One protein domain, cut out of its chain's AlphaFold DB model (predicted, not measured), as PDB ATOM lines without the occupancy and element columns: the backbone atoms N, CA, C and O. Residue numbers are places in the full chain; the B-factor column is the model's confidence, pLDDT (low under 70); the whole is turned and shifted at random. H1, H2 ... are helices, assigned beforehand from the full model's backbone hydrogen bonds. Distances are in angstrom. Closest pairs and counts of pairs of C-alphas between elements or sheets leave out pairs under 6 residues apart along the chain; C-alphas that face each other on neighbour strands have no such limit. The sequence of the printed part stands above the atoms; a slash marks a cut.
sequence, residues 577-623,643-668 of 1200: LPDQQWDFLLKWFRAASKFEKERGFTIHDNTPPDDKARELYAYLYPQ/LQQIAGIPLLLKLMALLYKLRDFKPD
ATOM      1  N   LEU A 577      45.526  48.928 106.615       87.38
ATOM      2  CA  LEU A 577      46.401  50.003 107.065       87.38
ATOM      3  C   LEU A 577      47.616  49.451 107.837       87.38
ATOM      4  O   LEU A 577      47.575  48.320 108.321       87.38
ATOM      5  N   PRO A 578      48.718  50.215 107.963       89.06
ATOM      6  CA  PRO A 578      49.942  49.728 108.607       89.06
ATOM      7  C   PRO A 578      49.755  49.196 110.036       89.06
ATOM      8  O   PRO A 578      50.460  48.278 110.437       89.06
ATOM      9  N   ASP A 579      48.833  49.746 110.815       87.44
ATOM     10  CA  ASP A 579      48.457  49.268 112.151       87.44
ATOM     11  C   ASP A 579      47.712  47.923 112.095       87.44
ATOM     12  O   ASP A 579      48.062  46.987 112.807       87.44
ATOM     13  N   GLN A 580      46.772  47.766 111.162       89.12
ATOM     14  CA  GLN A 580      46.101  46.485 110.924       89.12
ATOM     15  C   GLN A 580      47.071  45.406 110.422       89.12
ATOM     16  O   GLN A 580      46.976  44.243 110.810       89.12
ATOM     17  N   GLN A 581      48.037  45.776 109.574       92.12
ATOM     18  CA  GLN A 581      49.084  44.857 109.122       92.12
ATOM     19  C   GLN A 581      49.936  44.362 110.297       92.12
ATOM     20  O   GLN A 581      50.257  43.173 110.363       92.12
ATOM     21  N   TRP A 582      50.275  45.250 111.238       92.81
ATOM     22  CA  TRP A 582      50.965  44.888 112.475       92.81
ATOM     23  C   TRP A 582      50.156  43.881 113.299       92.81
ATOM     24  O   TRP A 582      50.665  42.806 113.626       92.81
ATOM     25  N   ASP A 583      48.888  44.190 113.569       90.94
ATOM     26  CA  ASP A 583      48.013  43.330 114.369       90.94
ATOM     27  C   ASP A 583      47.819  41.954 113.726       90.94
ATOM     28  O   ASP A 583      47.853  40.930 114.415       90.94
ATOM     29  N   PHE A 584      47.679  41.915 112.397       91.56
ATOM     30  CA  PHE A 584      47.578  40.670 111.647       91.56
ATOM     31  C   PHE A 584      48.839  39.818 111.798       91.56
ATOM     32  O   PHE A 584      48.739  38.635 112.122       91.56
ATOM     33  N   LEU A 585      50.028  40.398 111.588       92.69
ATOM     34  CA  LEU A 585      51.293  39.671 111.727       92.69
ATOM     35  C   LEU A 585      51.455  39.125 113.147       92.69
ATOM     36  O   LEU A 585      51.782  37.951 113.318       92.69
ATOM     37  N   LEU A 586      51.177  39.949 114.158       93.06
ATOM     38  CA  LEU A 586      51.280  39.562 115.560       93.06
ATOM     39  C   LEU A 586      50.370  38.370 115.887       93.06
ATOM     40  O   LEU A 586      50.835  37.360 116.423       93.06
ATOM     41  N   LYS A 587      49.084  38.462 115.531       91.44
ATOM     42  CA  LYS A 587      48.109  37.384 115.730       91.44
ATOM     43  C   LYS A 587      48.502  36.122 114.965       91.44
ATOM     44  O   LYS A 587      48.543  35.039 115.546       91.44
ATOM     45  N   TRP A 588      48.894  36.261 113.698       90.38
ATOM     46  CA  TRP A 588      49.281  35.136 112.851       90.38
ATOM     47  C   TRP A 588      50.495  34.372 113.397       90.38
ATOM     48  O   TRP A 588      50.434  33.149 113.514       90.38
ATOM     49  N   PHE A 589      51.581  35.057 113.781       89.50
ATOM     50  CA  PHE A 589      52.778  34.391 114.315       89.50
ATOM     51  C   PHE A 589      52.513  33.698 115.654       89.50
ATOM     52  O   PHE A 589      52.999  32.583 115.871       89.50
ATOM     53  N   ARG A 590      51.722  34.320 116.539       90.12
ATOM     54  CA  ARG A 590      51.312  33.713 117.814       90.12
ATOM     55  C   ARG A 590      50.495  32.451 117.585       90.12
ATOM     56  O   ARG A 590      50.806  31.412 118.162       90.12
ATOM     57  N   ALA A 591      49.501  32.530 116.712       85.31
ATOM     58  CA  ALA A 591      48.607  31.422 116.434       85.31
ATOM     59  C   ALA A 591      49.320  30.276 115.692       85.31
ATOM     60  O   ALA A 591      49.151  29.111 116.043       85.31
ATOM     61  N   ALA A 592      50.229  30.593 114.763       82.44
ATOM     62  CA  ALA A 592      51.101  29.607 114.127       82.44
ATOM     63  C   ALA A 592      52.035  28.913 115.137       82.44
ATOM     64  O   ALA A 592      52.233  27.705 115.065       82.44
ATOM     65  N   SER A 593      52.597  29.655 116.099       82.88
ATOM     66  CA  SER A 593      53.438  29.078 117.159       82.88
ATOM     67  C   SER A 593      52.638  28.217 118.145       82.88
ATOM     68  O   SER A 593      53.124  27.177 118.587       82.88
ATOM     69  N   LYS A 594      51.407  28.625 118.483       81.81
ATOM     70  CA  LYS A 594      50.471  27.838 119.300       81.81
ATOM     71  C   LYS A 594      50.156  26.506 118.618       81.81
ATOM     72  O   LYS A 594      50.340  25.462 119.236       81.81
ATOM     73  N   PHE A 595      49.812  26.548 117.332       76.19
ATOM     74  CA  PHE A 595      49.569  25.356 116.525       76.19
ATOM     75  C   PHE A 595      50.771  24.392 116.518       76.19
ATOM     76  O   PHE A 595      50.611  23.188 116.713       76.19
ATOM     77  N   GLU A 596      51.994  24.907 116.351       71.81
ATOM     78  CA  GLU A 596      53.208  24.077 116.358       71.81
ATOM     79  C   GLU A 596      53.456  23.380 117.696       71.81
ATOM     80  O   GLU A 596      53.817  22.201 117.722       71.81
ATOM     81  N   LYS A 597      53.231  24.100 118.804       73.62
ATOM     82  CA  LYS A 597      53.343  23.554 120.162       73.62
ATOM     83  C   LYS A 597      52.310  22.461 120.416       73.62
ATOM     84  O   LYS A 597      52.658  21.429 120.980       73.62
ATOM     85  N   GLU A 598      51.068  22.671 119.989       69.31
ATOM     86  CA  GLU A 598      49.973  21.707 120.157       69.31
ATOM     87  C   GLU A 598      50.188  20.424 119.336       69.31
ATOM     88  O   GLU A 598      49.766  19.351 119.764       69.31
ATOM     89  N   ARG A 599      50.882  20.508 118.190       62.91
ATOM     90  CA  ARG A 599      51.212  19.351 117.336       62.91
ATOM     91  C   ARG A 599      52.595  18.740 117.575       62.91
ATOM     92  O   ARG A 599      52.942  17.771 116.905       62.91
ATOM     93  N   GLY A 600      53.372  19.266 118.522       51.34
ATOM     94  CA  GLY A 600      54.677  18.712 118.890       51.34
ATOM     95  C   GLY A 600      55.753  18.841 117.806       51.34
ATOM     96  O   GLY A 600      56.691  18.047 117.788       51.34
ATOM     97  N   PHE A 601      55.641  19.818 116.898       52.94
ATOM     98  CA  PHE A 601      56.679  20.057 115.895       52.94
ATOM     99  C   PHE A 601      57.978  20.540 116.554       52.94
ATOM    100  O   PHE A 601      57.965  21.391 117.445       52.94
ATOM    101  N   THR A 602      59.120  20.023 116.091       44.47
ATOM    102  CA  THR A 602      60.441  20.466 116.551       44.47
ATOM    103  C   THR A 602      60.658  21.926 116.160       44.47
ATOM    104  O   THR A 602      60.820  22.256 114.985       44.47
ATOM    105  N   ILE A 603      60.668  22.817 117.152       52.38
ATOM    106  CA  ILE A 603      60.934  24.241 116.950       52.38
ATOM    107  C   ILE A 603      62.432  24.404 116.656       52.38
ATOM    108  O   ILE A 603      63.263  24.403 117.560       52.38
ATOM    109  N   HIS A 604      62.787  24.513 115.375       43.97
ATOM    110  CA  HIS A 604      64.167  24.766 114.940       43.97
ATOM    111  C   HIS A 604      64.625  26.213 115.199       43.97
ATOM    112  O   HIS A 604      65.819  26.497 115.136       43.97
ATOM    113  N   ASP A 605      63.687  27.115 115.500       58.75
ATOM    114  CA  ASP A 605      63.918  28.542 115.706       58.75
ATOM    115  C   ASP A 605      63.236  29.029 116.995       58.75
ATOM    116  O   ASP A 605      62.011  29.096 117.076       58.75
ATOM    117  N   ASN A 606      64.047  29.384 117.995       65.31
ATOM    118  CA  ASN A 606      63.596  29.821 119.319       65.31
ATOM    119  C   ASN A 606      63.153  31.295 119.382       65.31
ATOM    120  O   ASN A 606      62.861  31.789 120.473       65.31
ATOM    121  N   THR A 607      63.118  32.010 118.255       78.44
ATOM    122  CA  THR A 607      62.705  33.418 118.220       78.44
ATOM    123  C   THR A 607      61.230  33.551 118.623       78.44
ATOM    124  O   THR A 607      60.372  32.889 118.023       78.44
ATOM    125  N   PRO A 608      60.890  34.396 119.618       85.69
ATOM    126  CA  PRO A 608      59.507  34.625 120.019       85.69
ATOM    127  C   PRO A 608      58.617  35.053 118.838       85.69
ATOM    128  O   PRO A 608      59.059  35.816 117.977       85.69
ATOM    129  N   PRO A 609      57.343  34.613 118.785       88.00
ATOM    130  CA  PRO A 609      56.446  34.942 117.673       88.00
ATOM    131  C   PRO A 609      56.264  36.457 117.487       88.00
ATOM    132  O   PRO A 609      56.207  36.939 116.357       88.00
ATOM    133  N   ASP A 610      56.242  37.210 118.585       91.50
ATOM    134  CA  ASP A 610      56.138  38.671 118.585       91.50
ATOM    135  C   ASP A 610      57.382  39.343 117.987       91.50
ATOM    136  O   ASP A 610      57.272  40.375 117.326       91.50
ATOM    137  N   ASP A 611      58.560  38.751 118.194       89.75
ATOM    138  CA  ASP A 611      59.820  39.260 117.656       89.75
ATOM    139  C   ASP A 611      59.891  39.008 116.149       89.75
ATOM    140  O   ASP A 611      60.205  39.931 115.401       89.75
ATOM    141  N   LYS A 612      59.449  37.835 115.675       88.81
ATOM    142  CA  LYS A 612      59.285  37.572 114.233       88.81
ATOM    143  C   LYS A 612      58.312  38.542 113.568       88.81
ATOM    144  O   LYS A 612      58.595  39.059 112.485       88.81
ATOM    145  N   ALA A 613      57.173  38.810 114.208       91.25
ATOM    146  CA  ALA A 613      56.230  39.810 113.720       91.25
ATOM    147  C   ALA A 613      56.899  41.193 113.637       91.25
ATOM    148  O   ALA A 613      56.772  41.874 112.619       91.25
ATOM    149  N   ARG A 614      57.666  41.582 114.667       91.62
ATOM    150  CA  ARG A 614      58.414  42.850 114.715       91.62
ATOM    151  C   ARG A 614      59.478  42.955 113.639       91.62
ATOM    152  O   ARG A 614      59.570  44.000 113.008       91.62
ATOM    153  N   GLU A 615      60.236  41.900 113.385       90.31
ATOM    154  CA  GLU A 615      61.263  41.887 112.349       90.31
ATOM    155  C   GLU A 615      60.677  42.032 110.941       90.31
ATOM    156  O   GLU A 615      61.173  42.835 110.144       90.31
ATOM    157  N   LEU A 616      59.607  41.293 110.627       89.88
ATOM    158  CA  LEU A 616      58.944  41.406 109.328       89.88
ATOM    159  C   LEU A 616      58.246  42.765 109.171       89.88
ATOM    160  O   LEU A 616      58.287  43.360 108.093       89.88
ATOM    161  N   TYR A 617      57.655  43.292 110.243       91.25
ATOM    162  CA  TYR A 617      57.042  44.616 110.223       91.25
ATOM    163  C   TYR A 617      58.077  45.733 110.063       91.25
ATOM    164  O   TYR A 617      57.906  46.603 109.214       91.25
ATOM    165  N   ALA A 618      59.188  45.688 110.803       87.44
ATOM    166  CA  ALA A 618      60.287  46.647 110.684       87.44
ATOM    167  C   ALA A 618      60.948  46.596 109.298       87.44
ATOM    168  O   ALA A 618      61.382  47.619 108.770       87.44
ATOM    169  N   TYR A 619      60.976  45.419 108.667       86.25
ATOM    170  CA  TYR A 619      61.408  45.280 107.280       86.25
ATOM    171  C   TYR A 619      60.510  46.063 106.307       86.25
ATOM    172  O   TYR A 619      61.019  46.772 105.431       86.25
ATOM    173  N   LEU A 620      59.186  45.958 106.479       86.19
ATOM    174  CA  LEU A 620      58.192  46.680 105.683       86.19
ATOM    175  C   LEU A 620      58.179  48.184 105.993       86.19
ATOM    176  O   LEU A 620      58.077  48.992 105.070       86.19
ATOM    177  N   TYR A 621      58.332  48.560 107.263       86.12
ATOM    178  CA  TYR A 621      58.216  49.923 107.783       86.12
ATOM    179  C   TYR A 621      59.436  50.308 108.643       86.12
ATOM    180  O   TYR A 621      59.334  50.386 109.870       86.12
ATOM    181  N   PRO A 622      60.607  50.556 108.028       74.38
ATOM    182  CA  PRO A 622      61.811  50.932 108.767       74.38
ATOM    183  C   PRO A 622      61.657  52.311 109.434       74.38
ATOM    184  O   PRO A 622      61.233  53.272 108.793       74.38
ATOM    185  N   GLN A 623      62.024  52.412 110.717       67.56
ATOM    186  CA  GLN A 623      62.006  53.658 111.500       67.56
ATOM    187  C   GLN A 623      63.125  54.621 111.050       67.56
ATOM    188  O   GLN A 623      64.192  54.187 110.612       67.56
ATOM    189  N   LEU A 643      56.074  47.259  97.944       79.25
ATOM    190  CA  LEU A 643      55.842  46.143  98.870       79.25
ATOM    191  C   LEU A 643      54.822  46.477  99.963       79.25
ATOM    192  O   LEU A 643      53.955  45.657 100.244       79.25
ATOM    193  N   GLN A 644      54.888  47.680 100.539       84.56
ATOM    194  CA  GLN A 644      53.943  48.152 101.561       84.56
ATOM    195  C   GLN A 644      52.497  48.170 101.046       84.56
ATOM    196  O   GLN A 644      51.580  47.800 101.773       84.56
ATOM    197  N   GLN A 645      52.283  48.560  99.784       79.19
ATOM    198  CA  GLN A 645      50.954  48.519  99.159       79.19
ATOM    199  C   GLN A 645      50.414  47.087  99.061       79.19
ATOM    200  O   GLN A 645      49.237  46.841  99.291       79.19
ATOM    201  N   ILE A 646      51.283  46.128  98.754       78.25
ATOM    202  CA  ILE A 646      50.912  44.720  98.578       78.25
ATOM    203  C   ILE A 646      50.693  44.030  99.920       78.25
ATOM    204  O   ILE A 646      49.807  43.188 100.034       78.25
ATOM    205  N   ALA A 647      51.459  44.416 100.939       86.25
ATOM    206  CA  ALA A 647      51.232  44.025 102.326       86.25
ATOM    207  C   ALA A 647      49.864  44.508 102.851       86.25
ATOM    208  O   ALA A 647      49.321  43.909 103.774       86.25
ATOM    209  N   GLY A 648      49.264  45.520 102.212       85.12
ATOM    210  CA  GLY A 648      47.875  45.919 102.440       85.12
ATOM    211  C   GLY A 648      46.846  44.851 102.045       85.12
ATOM    212  O   GLY A 648      45.730  44.870 102.550       85.12
ATOM    213  N   ILE A 649      47.204  43.884 101.194       82.75
ATOM    214  CA  ILE A 649      46.311  42.794 100.784       82.75
ATOM    215  C   ILE A 649      46.483  41.620 101.768       82.75
ATOM    216  O   ILE A 649      47.543  40.978 101.757       82.75
ATOM    217  N   PRO A 650      45.455  41.253 102.565       82.38
ATOM    218  CA  PRO A 650      45.570  40.241 103.624       82.38
ATOM    219  C   PRO A 650      46.177  38.906 103.171       82.38
ATOM    220  O   PRO A 650      47.014  38.318 103.858       82.38
ATOM    221  N   LEU A 651      45.789  38.423 101.985       77.31
ATOM    222  CA  LEU A 651      46.308  37.173 101.422       77.31
ATOM    223  C   LEU A 651      47.828  37.217 101.201       77.31
ATOM    224  O   LEU A 651      48.527  36.240 101.472       77.31
ATOM    225  N   LEU A 652      48.340  38.336 100.692       80.62
ATOM    226  CA  LEU A 652      49.755  38.481 100.361       80.62
ATOM    227  C   LEU A 652      50.578  38.708 101.625       80.62
ATOM    228  O   LEU A 652      51.630  38.088 101.762       80.62
ATOM    229  N   LEU A 653      50.055  39.464 102.593       87.50
ATOM    230  CA  LEU A 653      50.665  39.586 103.917       87.50
ATOM    231  C   LEU A 653      50.786  38.226 104.621       87.50
ATOM    232  O   LEU A 653      51.844  37.901 105.161       87.50
ATOM    233  N   LYS A 654      49.748  37.379 104.536       84.88
ATOM    234  CA  LYS A 654      49.788  35.996 105.041       84.88
ATOM    235  C   LYS A 654      50.890  35.170 104.374       84.88
ATOM    236  O   LYS A 654      51.622  34.458 105.056       84.88
ATOM    237  N   LEU A 655      51.015  35.250 103.047       80.62
ATOM    238  CA  LEU A 655      52.053  34.527 102.304       80.62
ATOM    239  C   LEU A 655      53.461  35.038 102.637       80.62
ATOM    240  O   LEU A 655      54.384  34.233 102.733       80.62
ATOM    241  N   MET A 656      53.624  36.343 102.866       86.94
ATOM    242  CA  MET A 656      54.882  36.927 103.339       86.94
ATOM    243  C   MET A 656      55.250  36.402 104.728       86.94
ATOM    244  O   MET A 656      56.374  35.941 104.916       86.94
ATOM    245  N   ALA A 657      54.301  36.390 105.670       87.25
ATOM    246  CA  ALA A 657      54.510  35.839 107.009       87.25
ATOM    247  C   ALA A 657      54.886  34.348 106.968       87.25
ATOM    248  O   ALA A 657      55.825  33.926 107.644       87.25
ATOM    249  N   LEU A 658      54.219  33.567 106.113       82.44
ATOM    250  CA  LEU A 658      54.512  32.149 105.901       82.44
ATOM    251  C   LEU A 658      55.919  31.918 105.335       82.44
ATOM    252  O   LEU A 658      56.670  31.106 105.871       82.44
ATOM    253  N   LEU A 659      56.291  32.620 104.262       79.50
ATOM    254  CA  LEU A 659      57.609  32.471 103.637       79.50
ATOM    255  C   LEU A 659      58.738  32.932 104.563       79.50
ATOM    256  O   LEU A 659      59.782  32.282 104.619       79.50
ATOM    257  N   TYR A 660      58.513  34.004 105.319       85.06
ATOM    258  CA  TYR A 660      59.447  34.462 106.338       85.06
ATOM    259  C   TYR A 660      59.592  33.428 107.464       85.06
ATOM    260  O   TYR A 660      60.706  33.037 107.796       85.06
ATOM    261  N   LYS A 661      58.486  32.866 107.976       79.75
ATOM    262  CA  LYS A 661      58.525  31.810 109.004       79.75
ATOM    263  C   LYS A 661      59.287  30.563 108.545       79.75
ATOM    264  O   LYS A 661      60.035  30.002 109.338       79.75
ATOM    265  N   LEU A 662      59.070  30.124 107.304       71.38
ATOM    266  CA  LEU A 662      59.604  28.859 106.790       71.38
ATOM    267  C   LEU A 662      61.023  28.963 106.223       71.38
ATOM    268  O   LEU A 662      61.715  27.951 106.145       71.38
ATOM    269  N   ARG A 663      61.429  30.140 105.733       70.88
ATOM    270  CA  ARG A 663      62.666  30.300 104.946       70.88
ATOM    271  C   ARG A 663      63.440  31.584 105.237       70.88
ATOM    272  O   ARG A 663      64.369  31.875 104.492       70.88
ATOM    273  N   ASP A 664      63.033  32.360 106.240       76.88
ATOM    274  CA  ASP A 664      63.601  33.685 106.534       76.88
ATOM    275  C   ASP A 664      63.580  34.626 105.306       76.88
ATOM    276  O   ASP A 664      64.417  35.505 105.114       76.88
ATOM    277  N   PHE A 665      62.608  34.418 104.407       81.62
ATOM    278  CA  PHE A 665      62.525  35.136 103.139       81.62
ATOM    279  C   PHE A 665      61.868  36.511 103.309       81.62
ATOM    280  O   PHE A 665      60.708  36.607 103.714       81.62
ATOM    281  N   LYS A 666      62.585  37.571 102.915       83.69
ATOM    282  CA  LYS A 666      62.110  38.963 102.892       83.69
ATOM    283  C   LYS A 666      62.127  39.486 101.444       83.69
ATOM    284  O   LYS A 666      63.211  39.637 100.881       83.69
ATOM    285  N   PRO A 667      60.967  39.720 100.801       81.44
ATOM    286  CA  PRO A 667      60.917  40.055  99.378       81.44
ATOM    287  C   PRO A 667      61.367  41.492  99.112       81.44
ATOM    288  O   PRO A 667      60.738  42.416  99.606       81.44
ATOM    289  N   ASP A 668      62.378  41.688  98.263       73.56
ATOM    290  CA  ASP A 668      62.924  43.006  97.878       73.56
ATOM    291  C   ASP A 668      62.046  43.807  96.896       73.56
ATOM    292  O   ASP A 668      62.242  45.006  96.676       73.56
TER     293      ASP A 668
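Overview. This is residues 577 to 623 and 643 to 668 of the 1200 residues of the protein "NACHT domain-containing protein" of Chlorobium phaeobacteroides (strain DSM 266) (UniProt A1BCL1). Long H1 and shorter H2 fold into a helical hairpin, and H4 crosses one side of it, with little H3 just before H4. Residues 595 to 600, of which 595 to 598 belong to H1, stick out. The 73 printed residues, with helices H1, H2, H3, H4 in that order and no named strand, are all helix in class, and compact: radius of gyration of the C-alphas 12.0 A, spans 36 by 21 by 20 A.

Along the chain. H1, residues 578 to 598, begins at C-alpha 578 (49.942, 49.728, 108.607) and is 30.3 A long. H2 is residues 609 to 620, 16.9 A; H3 643 to 647, 6.1 A; H4 650 to 663, 19.8 A, ending at C-alpha 663 (62.666, 30.300, 104.946).

Arrangement. H4, the hub, touches H1 (residues 581 to 589 alone) at a steep tilt of 49 degrees, the same way; C-alphas 585 and 657 are closest, 6.9 A. H4 touches H2 at 67 degrees, only just steep, opposite ways; C-alphas 616 and 657 are closest, 7.5 A. H3 and H4 only just touch, with 3 pairs of C-alphas within 8 A, only at the corner; C-alphas 647 and 653 are closest, 4.7 A. The hairpin H1 and H2 touch at 34 degrees, only just shallow, opposite ways; C-alphas 589 and 609 are closest, 5.0 A. In H1, H2, H3 and H4 every O i to N i+4 pair is within hydrogen-bond range.

Size, cuts and confidence. C-alphas 600 and 623 are farthest apart, 36.5 A. Residues 624 to 642 are not printed; C-alphas 623 and 643 are 15.9 A apart across the cut. Of the links printed whole, H3 to H4 is tight and H1 to H2 short. Residues 598 to 606 and 623 have pLDDT under 70.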